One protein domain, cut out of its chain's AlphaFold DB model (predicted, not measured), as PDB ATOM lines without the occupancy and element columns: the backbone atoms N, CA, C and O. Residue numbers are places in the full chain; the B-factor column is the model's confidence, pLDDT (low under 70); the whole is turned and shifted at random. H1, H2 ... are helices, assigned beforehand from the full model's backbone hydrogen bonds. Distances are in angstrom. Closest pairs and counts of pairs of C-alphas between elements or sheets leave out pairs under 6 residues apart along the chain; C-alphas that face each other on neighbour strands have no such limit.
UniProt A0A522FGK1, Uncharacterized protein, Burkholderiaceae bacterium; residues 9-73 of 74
ATOM      1  N   GLY A   9     198.842 186.320 106.254       87.94
ATOM      2  CA  GLY A   9     199.058 187.755 106.447       87.94
ATOM      3  C   GLY A   9     200.282 188.084 107.309       87.94
ATOM      4  O   GLY A   9     201.115 188.870 106.881       87.94
ATOM      5  N   GLU A  10     200.466 187.410 108.451       88.38
ATOM      6  CA  GLU A  10     201.642 187.618 109.322       88.38
ATOM      7  C   GLU A  10     202.954 187.277 108.602       88.38
ATOM      8  O   GLU A  10     203.952 187.971 108.762       88.38
ATOM      9  N   ARG A  11     202.964 186.225 107.769       87.25
ATOM     10  CA  ARG A  11     204.150 185.889 106.959       87.25
ATOM     11  C   ARG A  11     204.404 186.883 105.834       87.25
ATOM     12  O   ARG A  11     205.563 187.090 105.493       87.25
ATOM     13  N   ILE A  12     203.356 187.432 105.222       90.56
ATOM     14  CA  ILE A  12     203.501 188.482 104.207       90.56
ATOM     15  C   ILE A  12     204.092 189.739 104.860       90.56
ATOM     16  O   ILE A  12     205.050 190.295 104.334       90.56
ATOM     17  N   GLU A  13     203.576 190.140 106.026       89.38
ATOM     18  CA  GLU A  13     204.083 191.277 106.802       89.38
ATOM     19  C   GLU A  13     205.545 191.083 107.224       89.38
ATOM     20  O   GLU A  13     206.377 191.947 106.952       89.38
ATOM     21  N   ASP A  14     205.886 189.933 107.813       87.31
ATOM     22  CA  ASP A  14     207.263 189.612 108.207       87.31
ATOM     23  C   ASP A  14     208.223 189.685 107.009       87.31
ATOM     24  O   ASP A  14     209.281 190.310 107.091       87.31
ATOM     25  N   TYR A  15     207.822 189.130 105.862       87.56
ATOM     26  CA  TYR A  15     208.639 189.148 104.650       87.56
ATOM     27  C   TYR A  15     208.824 190.561 104.083       87.56
ATOM     28  O   TYR A  15     209.936 190.916 103.695       87.56
ATOM     29  N   ALA A  16     207.761 191.368 104.034       88.19
ATOM     30  CA  ALA A  16     207.819 192.736 103.518       88.19
ATOM     31  C   ALA A  16     208.656 193.659 104.427       88.19
ATOM     32  O   ALA A  16     209.417 194.498 103.947       88.19
ATOM     33  N   LEU A  17     208.568 193.489 105.753       86.00
ATOM     34  CA  LEU A  17     209.244 194.355 106.728       86.00
ATOM     35  C   LEU A  17     210.693 193.950 107.020       86.00
ATOM     36  O   LEU A  17     211.553 194.814 107.217       86.00
ATOM     37  N   HIS A  18     210.973 192.650 107.085       84.12
ATOM     38  CA  HIS A  18     212.302 192.125 107.417       84.12
ATOM     39  C   HIS A  18     213.088 191.666 106.186       84.12
ATOM     40  O   HIS A  18     214.286 191.381 106.284       84.12
ATOM     41  N   GLY A  19     212.442 191.692 105.021       72.31
ATOM     42  CA  GLY A  19     213.006 191.307 103.744       72.31
ATOM     43  C   GLY A  19     213.013 189.797 103.543       72.31
ATOM     44  O   GLY A  19     212.984 188.991 104.476       72.31
ATOM     45  N   ALA A  20     213.114 189.413 102.274       65.38
ATOM     46  CA  ALA A  20     213.335 188.037 101.882       65.38
ATOM     47  C   ALA A  20     214.543 187.455 102.627       65.38
ATOM     48  O   ALA A  20     215.683 187.886 102.420       65.38
ATOM     49  N   SER A  21     214.330 186.405 103.429       60.28
ATOM     50  CA  SER A  21     215.420 185.462 103.702       60.28
ATOM     51  C   SER A  21     216.042 185.069 102.353       60.28
ATOM     52  O   SER A  21     215.323 185.009 101.360       60.28
ATOM     53  N   ALA A  22     217.352 184.819 102.277       58.88
ATOM     54  CA  ALA A  22     218.076 184.596 101.012       58.88
ATOM     55  C   ALA A  22     217.563 183.418 100.137       58.88
ATOM     56  O   ALA A  22     218.157 183.103  99.106       58.88
ATOM     57  N   SER A  23     216.481 182.765 100.552       68.94
ATOM     58  CA  SER A  23     215.801 181.674  99.882       68.94
ATOM     59  C   SER A  23     214.487 182.144  99.239       68.94
ATOM     60  O   SER A  23     213.723 182.881  99.868       68.94
ATOM     61  N   PRO A  24     214.181 181.676  98.016       80.12
ATOM     62  CA  PRO A  24     212.893 181.920  97.376       80.12
ATOM     63  C   PRO A  24     211.740 181.321  98.188       80.12
ATOM     64  O   PRO A  24     211.923 180.383  98.974       80.12
ATOM     65  N   LEU A  25     210.539 181.847  97.972       84.19
ATOM     66  CA  LEU A  25     209.329 181.345  98.606       84.19
ATOM     67  C   LEU A  25     209.039 179.915  98.153       84.19
ATOM     68  O   LEU A  25     209.133 179.571  96.973       84.19
ATOM     69  N   GLU A  26     208.598 179.082  99.093       89.25
ATOM     70  CA  GLU A  26     208.085 177.765  98.735       89.25
ATOM     71  C   GLU A  26     206.875 177.909  97.795       89.25
ATOM     72  O   GLU A  26     205.956 178.675  98.108       89.25
ATOM     73  N   PRO A  27     206.798 177.145  96.686       90.62
ATOM     74  CA  PRO A  27     205.705 177.269  95.718       90.62
ATOM     75  C   PRO A  27     204.306 177.132  96.335       90.62
ATOM     76  O   PRO A  27     203.367 177.816  95.932       90.62
ATOM     77  N   SER A  28     204.166 176.275  97.352       90.31
ATOM     78  CA  SER A  28     202.905 176.065  98.070       90.31
ATOM     79  C   SER A  28     202.498 177.275  98.917       90.31
ATOM     80  O   SER A  28     201.311 177.578  99.016       90.31
ATOM     81  N   PHE A  29     203.461 177.978  99.517       90.06
ATOM     82  CA  PHE A  29     203.215 179.212 100.254       90.06
ATOM     83  C   PHE A  29     202.933 180.367  99.297       90.06
ATOM     84  O   PHE A  29     201.970 181.098  99.504       90.06
ATOM     85  N   ARG A  30     203.705 180.474  98.212       92.31
ATOM     86  CA  ARG A  30     203.499 181.483  97.170       92.31
ATOM     87  C   ARG A  30     202.077 181.431  96.608       92.31
ATOM     88  O   ARG A  30     201.416 182.460  96.548       92.31
ATOM     89  N   GLN A  31     201.566 180.240  96.285       93.88
ATOM     90  CA  GLN A  31     200.183 180.088  95.820       93.88
ATOM     91  C   GLN A  31     199.161 180.522  96.882       93.88
ATOM     92  O   GLN A  31     198.219 181.243  96.568       93.88
ATOM     93  N   LYS A  32     199.369 180.144  98.152       93.38
ATOM     94  CA  LYS A  32     198.496 180.572  99.258       93.38
ATOM     95  C   LYS A  32     198.500 182.087  99.446       93.38
ATOM     96  O   LYS A  32     197.446 182.645  99.720       93.38
ATOM     97  N   ALA A  33     199.651 182.739  99.299       92.88
ATOM     98  CA  ALA A  33     199.761 184.191  99.368       92.88
ATOM     99  C   ALA A  33     198.999 184.861  98.221       92.88
ATOM    100  O   ALA A  33     198.214 185.764  98.475       92.88
ATOM    101  N   ILE A  34     199.137 184.366  96.986       95.44
ATOM    102  CA  ILE A  34     198.365 184.863  95.835       95.44
ATOM    103  C   ILE A  34     196.859 184.731  96.090       95.44
ATOM    104  O   ILE A  34     196.120 185.692  95.905       95.44
ATOM    105  N   ASP A  35     196.402 183.556  96.527       94.75
ATOM    106  CA  ASP A  35     194.982 183.314  96.794       94.75
ATOM    107  C   ASP A  35     194.447 184.168  97.946       94.75
ATOM    108  O   ASP A  35     193.293 184.590  97.903       94.75
ATOM    109  N   TYR A  36     195.282 184.423  98.952       93.75
ATOM    110  CA  TYR A  36     194.958 185.276 100.085       93.75
ATOM    111  C   TYR A  36     194.840 186.745  99.666       93.75
ATOM    112  O   TYR A  36     193.801 187.349  99.906       93.75
ATOM    113  N   ILE A  37     195.850 187.291  98.978       94.75
ATOM    114  CA  ILE A  37     195.884 188.687  98.506       94.75
ATOM    115  C   ILE A  37     194.726 188.957  97.539       94.75
ATOM    116  O   ILE A  37     193.997 189.926  97.708       94.75
ATOM    117  N   ALA A  38     194.487 188.059  96.582       94.50
ATOM    118  CA  ALA A  38     193.380 188.181  95.631       94.50
ATOM    119  C   ALA A  38     191.982 188.048  96.269       94.50
ATOM    120  O   ALA A  38     190.979 188.171  95.566       94.50
ATOM    121  N   GLY A  39     191.899 187.717  97.561       92.06
ATOM    122  CA  GLY A  39     190.651 187.669  98.318       92.06
ATOM    123  C   GLY A  39     190.231 189.011  98.923       92.06
ATOM    124  O   GLY A  39     189.096 189.108  99.384       92.06
ATOM    125  N   PHE A  40     191.115 190.011  98.932       90.88
ATOM    126  CA  PHE A  40     190.823 191.359  99.423       90.88
ATOM    127  C   PHE A  40     190.148 192.199  98.342       90.88
ATOM    128  O   PHE A  40     190.465 192.068  97.158       90.88
ATOM    129  N   GLU A  41     189.225 193.067  98.745       90.56
ATOM    130  CA  GLU A  41     188.504 193.941  97.812       90.56
ATOM    131  C   GLU A  41     189.395 195.063  97.258       90.56
ATOM    132  O   GLU A  41     189.190 195.516  96.134       90.56
ATOM    133  N   GLU A  42     190.439 195.429  97.998       90.50
ATOM    134  CA  GLU A  42     191.484 196.394  97.651       90.50
ATOM    135  C   GLU A  42     192.506 195.822  96.655       90.50
ATOM    136  O   GLU A  42     193.358 196.538  96.128       90.50
ATOM    137  N   CYS A  43     192.452 194.517  96.367       92.62
ATOM    138  CA  CYS A  43     193.353 193.901  95.403       92.62
ATOM    139  C   CYS A  43     192.947 194.258  93.966       92.62
ATOM    140  O   CYS A  43     192.122 193.591  93.341       92.62
ATOM    141  N   GLU A  44     193.601 195.270  93.400       92.69
ATOM    142  CA  GLU A  44     193.407 195.683  92.004       92.69
ATOM    143  C   GLU A  44     194.070 194.744  90.972       92.69
ATOM    144  O   GLU A  44     193.754 194.807  89.785       92.69
ATOM    145  N   SER A  45     194.997 193.875  91.399       93.62
ATOM    146  CA  SER A  45     195.702 192.932  90.514       93.62
ATOM    147  C   SER A  45     194.974 191.590  90.388       93.62
ATOM    148  O   SER A  45     194.517 191.007  91.371       93.62
ATOM    149  N   SER A  46     194.947 191.030  89.182       94.38
ATOM    150  CA  SER A  46     194.474 189.664  88.936       94.38
ATOM    151  C   SER A  46     195.448 188.604  89.473       94.38
ATOM    152  O   SER A  46     196.643 188.850  89.640       94.38
ATOM    153  N   LYS A  47     194.969 187.367  89.685       93.62
ATOM    154  CA  LYS A  47     195.828 186.246  90.125       93.62
ATOM    155  C   LYS A  47     196.989 185.964  89.170       93.62
ATOM    156  O   LYS A  47     198.068 185.609  89.635       93.62
ATOM    157  N   ASP A  48     196.785 186.143  87.867       94.69
ATOM    158  CA  ASP A  48     197.833 185.952  86.860       94.69
ATOM    159  C   ASP A  48     198.907 187.046  86.961       94.69
ATOM    160  O   ASP A  48     200.103 186.755  86.886       94.69
ATOM    161  N   GLU A  49     198.504 188.295  87.214       95.56
ATOM    162  CA  GLU A  49     199.435 189.402  87.461       95.56
ATOM    163  C   GLU A  49     200.215 189.202  88.761       95.56
ATOM    164  O   GLU A  49     201.425 189.421  88.786       95.56
ATOM    165  N   LEU A  50     199.561 188.727  89.825       95.06
ATOM    166  CA  LEU A  50     200.222 188.356  91.079       95.06
ATOM    167  C   LEU A  50     201.211 187.199  90.879       95.06
ATOM    168  O   LEU A  50     202.323 187.235  91.404       95.06
ATOM    169  N   ALA A  51     200.849 186.193  90.083       94.12
ATOM    170  CA  ALA A  51     201.717 185.057  89.784       94.12
ATOM    171  C   ALA A  51     202.966 185.448  88.978       94.12
ATOM    172  O   ALA A  51     203.994 184.775  89.106       94.12
ATOM    173  N   ALA A  52     202.900 186.527  88.194       95.31
ATOM    174  CA  ALA A  52     204.013 187.047  87.401       95.31
ATOM    175  C   ALA A  52     205.005 187.925  88.195       95.31
ATOM    176  O   ALA A  52     206.119 188.155  87.719       95.31
ATOM    177  N   LYS A  53     204.633 188.411  89.388       93.50
ATOM    178  CA  LYS A  53     205.497 189.237  90.255       93.50
ATOM    179  C   LYS A  53     206.684 188.442  90.807       93.50
ATOM    180  O   LYS A  53     206.591 187.227  90.978       93.50
ATOM    181  N   SER A  54     207.794 189.097  91.144       92.38
ATOM    182  CA  SER A  54     208.842 188.429  91.932       92.38
ATOM    183  C   SER A  54     208.326 188.085  93.341       92.38
ATOM    184  O   SER A  54     207.267 188.558  93.745       92.38
ATOM    185  N   ASP A  55     209.022 187.221  94.087       91.31
ATOM    186  CA  ASP A  55     208.636 186.901  95.475       91.31
ATOM    187  C   ASP A  55     208.571 188.163  96.353       91.31
ATOM    188  O   ASP A  55     207.608 188.334  97.094       91.31
ATOM    189  N   GLY A  56     209.550 189.065  96.209       89.75
ATOM    190  CA  GLY A  56     209.572 190.362  96.891       89.75
ATOM    191  C   GLY A  56     208.386 191.234  96.509       89.75
ATOM    192  O   GLY A  56     207.599 191.602  97.371       89.75
ATOM    193  N   ASP A  57     208.191 191.464  95.208       93.19
ATOM    194  CA  ASP A  57     207.101 192.327  94.731       93.19
ATOM    195  C   ASP A  57     205.715 191.783  95.105       93.19
ATOM    196  O   ASP A  57     204.780 192.550  95.320       93.19
ATOM    197  N   LEU A  58     205.554 190.455  95.148       93.94
ATOM    198  CA  LEU A  58     204.312 189.816  95.579       93.94
ATOM    199  C   LEU A  58     204.035 190.087  97.062       93.94
ATOM    200  O   LEU A  58     202.897 190.389  97.418       93.94
ATOM    201  N   MET A  59     205.055 189.958  97.912       93.25
ATOM    202  CA  MET A  59     204.930 190.158  99.357       93.25
ATOM    203  C   MET A  59     204.707 191.630  99.699       93.25
ATOM    204  O   MET A  59     203.781 191.937 100.445       93.25
ATOM    205  N   ASP A  60     205.460 192.536  99.077       93.56
ATOM    206  CA  ASP A  60     205.289 193.981  99.250       93.56
ATOM    207  C   ASP A  60     203.894 194.428  98.798       93.56
ATOM    208  O   ASP A  60     203.197 195.150  99.513       93.56
ATOM    209  N   TYR A  61     203.430 193.943  97.640       95.38
ATOM    210  CA  TYR A  61     202.074 194.229  97.168       95.38
ATOM    211  C   TYR A  61     201.010 193.688  98.130       95.38
ATOM    212  O   TYR A  61     200.068 194.400  98.472       95.38
ATOM    213  N   GLY A  62     201.171 192.450  98.601       94.00
ATOM    214  CA  GLY A  62     200.257 191.855  99.573       94.00
ATOM    215  C   GLY A  62     200.188 192.632 100.885       94.00
ATOM    216  O   GLY A  62     199.099 192.821 101.422       94.00
ATOM    217  N   TYR A  63     201.328 193.120 101.378       94.31
ATOM    218  CA  TYR A  63     201.394 193.965 102.567       94.31
ATOM    219  C   TYR A  63     200.617 195.273 102.383       94.31
ATOM    220  O   TYR A  63     199.830 195.642 103.255       94.31
ATOM    221  N   HIS A  64     200.768 195.937 101.234       94.38
ATOM    222  CA  HIS A  64     200.017 197.154 100.927       94.38
ATOM    223  C   HIS A  64     198.505 196.923 100.877       94.38
ATOM    224  O   HIS A  64     197.771 197.665 101.522       94.38
ATOM    225  N   VAL A  65     198.049 195.868 100.195       94.38
ATOM    226  CA  VAL A  65     196.621 195.507 100.128       94.38
ATOM    227  C   VAL A  65     196.041 195.286 101.531       94.38
ATOM    228  O   VAL A  65     194.990 195.826 101.862       94.38
ATOM    229  N   MET A  66     196.749 194.548 102.394       91.69
ATOM    230  CA  MET A  66     196.314 194.337 103.781       91.69
ATOM    231  C   MET A  66     196.285 195.636 104.600       91.69
ATOM    232  O   MET A  66     195.384 195.824 105.416       91.69
ATOM    233  N   ALA A  67     197.265 196.522 104.407       91.62
ATOM    234  CA  ALA A  67     197.321 197.804 105.101       91.62
ATOM    235  C   ALA A  67     196.185 198.743 104.663       91.62
ATOM    236  O   ALA A  67     195.612 199.442 105.499       91.62
ATOM    237  N   GLU A  68     195.831 198.757 103.377       92.06
ATOM    238  CA  GLU A  68     194.686 199.518 102.865       92.06
ATOM    239  C   GLU A  68     193.362 198.991 103.417       92.06
ATOM    240  O   GLU A  68     192.585 199.781 103.952       92.06
ATOM    241  N   TYR A  69     193.162 197.669 103.406       87.44
ATOM    242  CA  TYR A  69     191.997 197.029 104.022       87.44
ATOM    243  C   TYR A  69     191.850 197.411 105.502       87.44
ATOM    244  O   TYR A  69     190.766 197.773 105.953       87.44
ATOM    245  N   ALA A  70     192.947 197.387 106.268       86.56
ATOM    246  CA  ALA A  70     192.927 197.773 107.677       86.56
ATOM    247  C   ALA A  70     192.573 199.259 107.884       86.56
ATOM    248  O   ALA A  70     191.839 199.581 108.814       86.56
ATOM    249  N   ASN A  71     193.059 200.154 107.017       85.19
ATOM    250  CA  ASN A  71     192.761 201.590 107.083       85.19
ATOM    251  C   ASN A  71     191.333 201.933 106.620       85.19
ATOM    252  O   ASN A  71     190.788 202.954 107.032       85.19
ATOM    253  N   GLY A  72     190.731 201.117 105.751       77.94
ATOM    254  CA  GLY A  72     189.368 201.306 105.248       77.94
ATOM    255  C   GLY A  72     188.260 200.892 106.225       77.94
ATOM    256  O   GLY A  72     187.091 201.160 105.954       77.94
ATOM    257  N   GLN A  73     188.609 200.245 107.344       65.38
ATOM    258  CA  GLN A  73     187.661 199.748 108.354       65.38
ATOM    259  C   GLN A  73     187.456 200.668 109.571       65.38
ATOM    260  O   GLN A  73     186.797 200.250 110.528       65.38
TER     261      GLN A  73
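Overview. This is residues 9 to 73 of the 74 residues of an uncharacterized protein of Burkholderiaceae bacterium (UniProt A0A522FGK1). Two helices, H2 and H4, run side by side the same way, with H1 crossing H4 on one side of the pair and short H3 crossing H2 on the other. The printed part has 65 residues with four named helices, H1 to H4 in order, and no named strand: all helix. It is compact, radius of gyration of the C-alphas 11.0 A, spanning 34 by 25 by 15 A.

Along the chain. H1, residues 9 to 18, begins at C-alpha 9 (199.058, 187.755, 106.447). H2 is residues 27 to 37, 15.3 A long, and H3 residues 47 to 52. H4, residues 55 to 71, runs 24.5 A to C-alpha 71 (192.761, 201.590, 107.083).

Arrangement. H2, the hub, touches H4 at a shallow tilt of 28 degrees, closest C-alphas Ile 37 and Gly 62, 5.5 A. H2 touches H3 at a steep 48 degrees, C-alphas Ile 34 and Leu 50 closest, 6.2 A. H1 touches H4 at a steep 63 degrees, C-alphas Ala 16 and Asp 60 closest, 5.1 A. H1 and H3 are apart. In the four helices every O i to N i+4 pair is within hydrogen-bond range.

Size, cuts and confidence. The printed part has no cut and no long link. Residues 20 to 23 and 73 have pLDDT under 70.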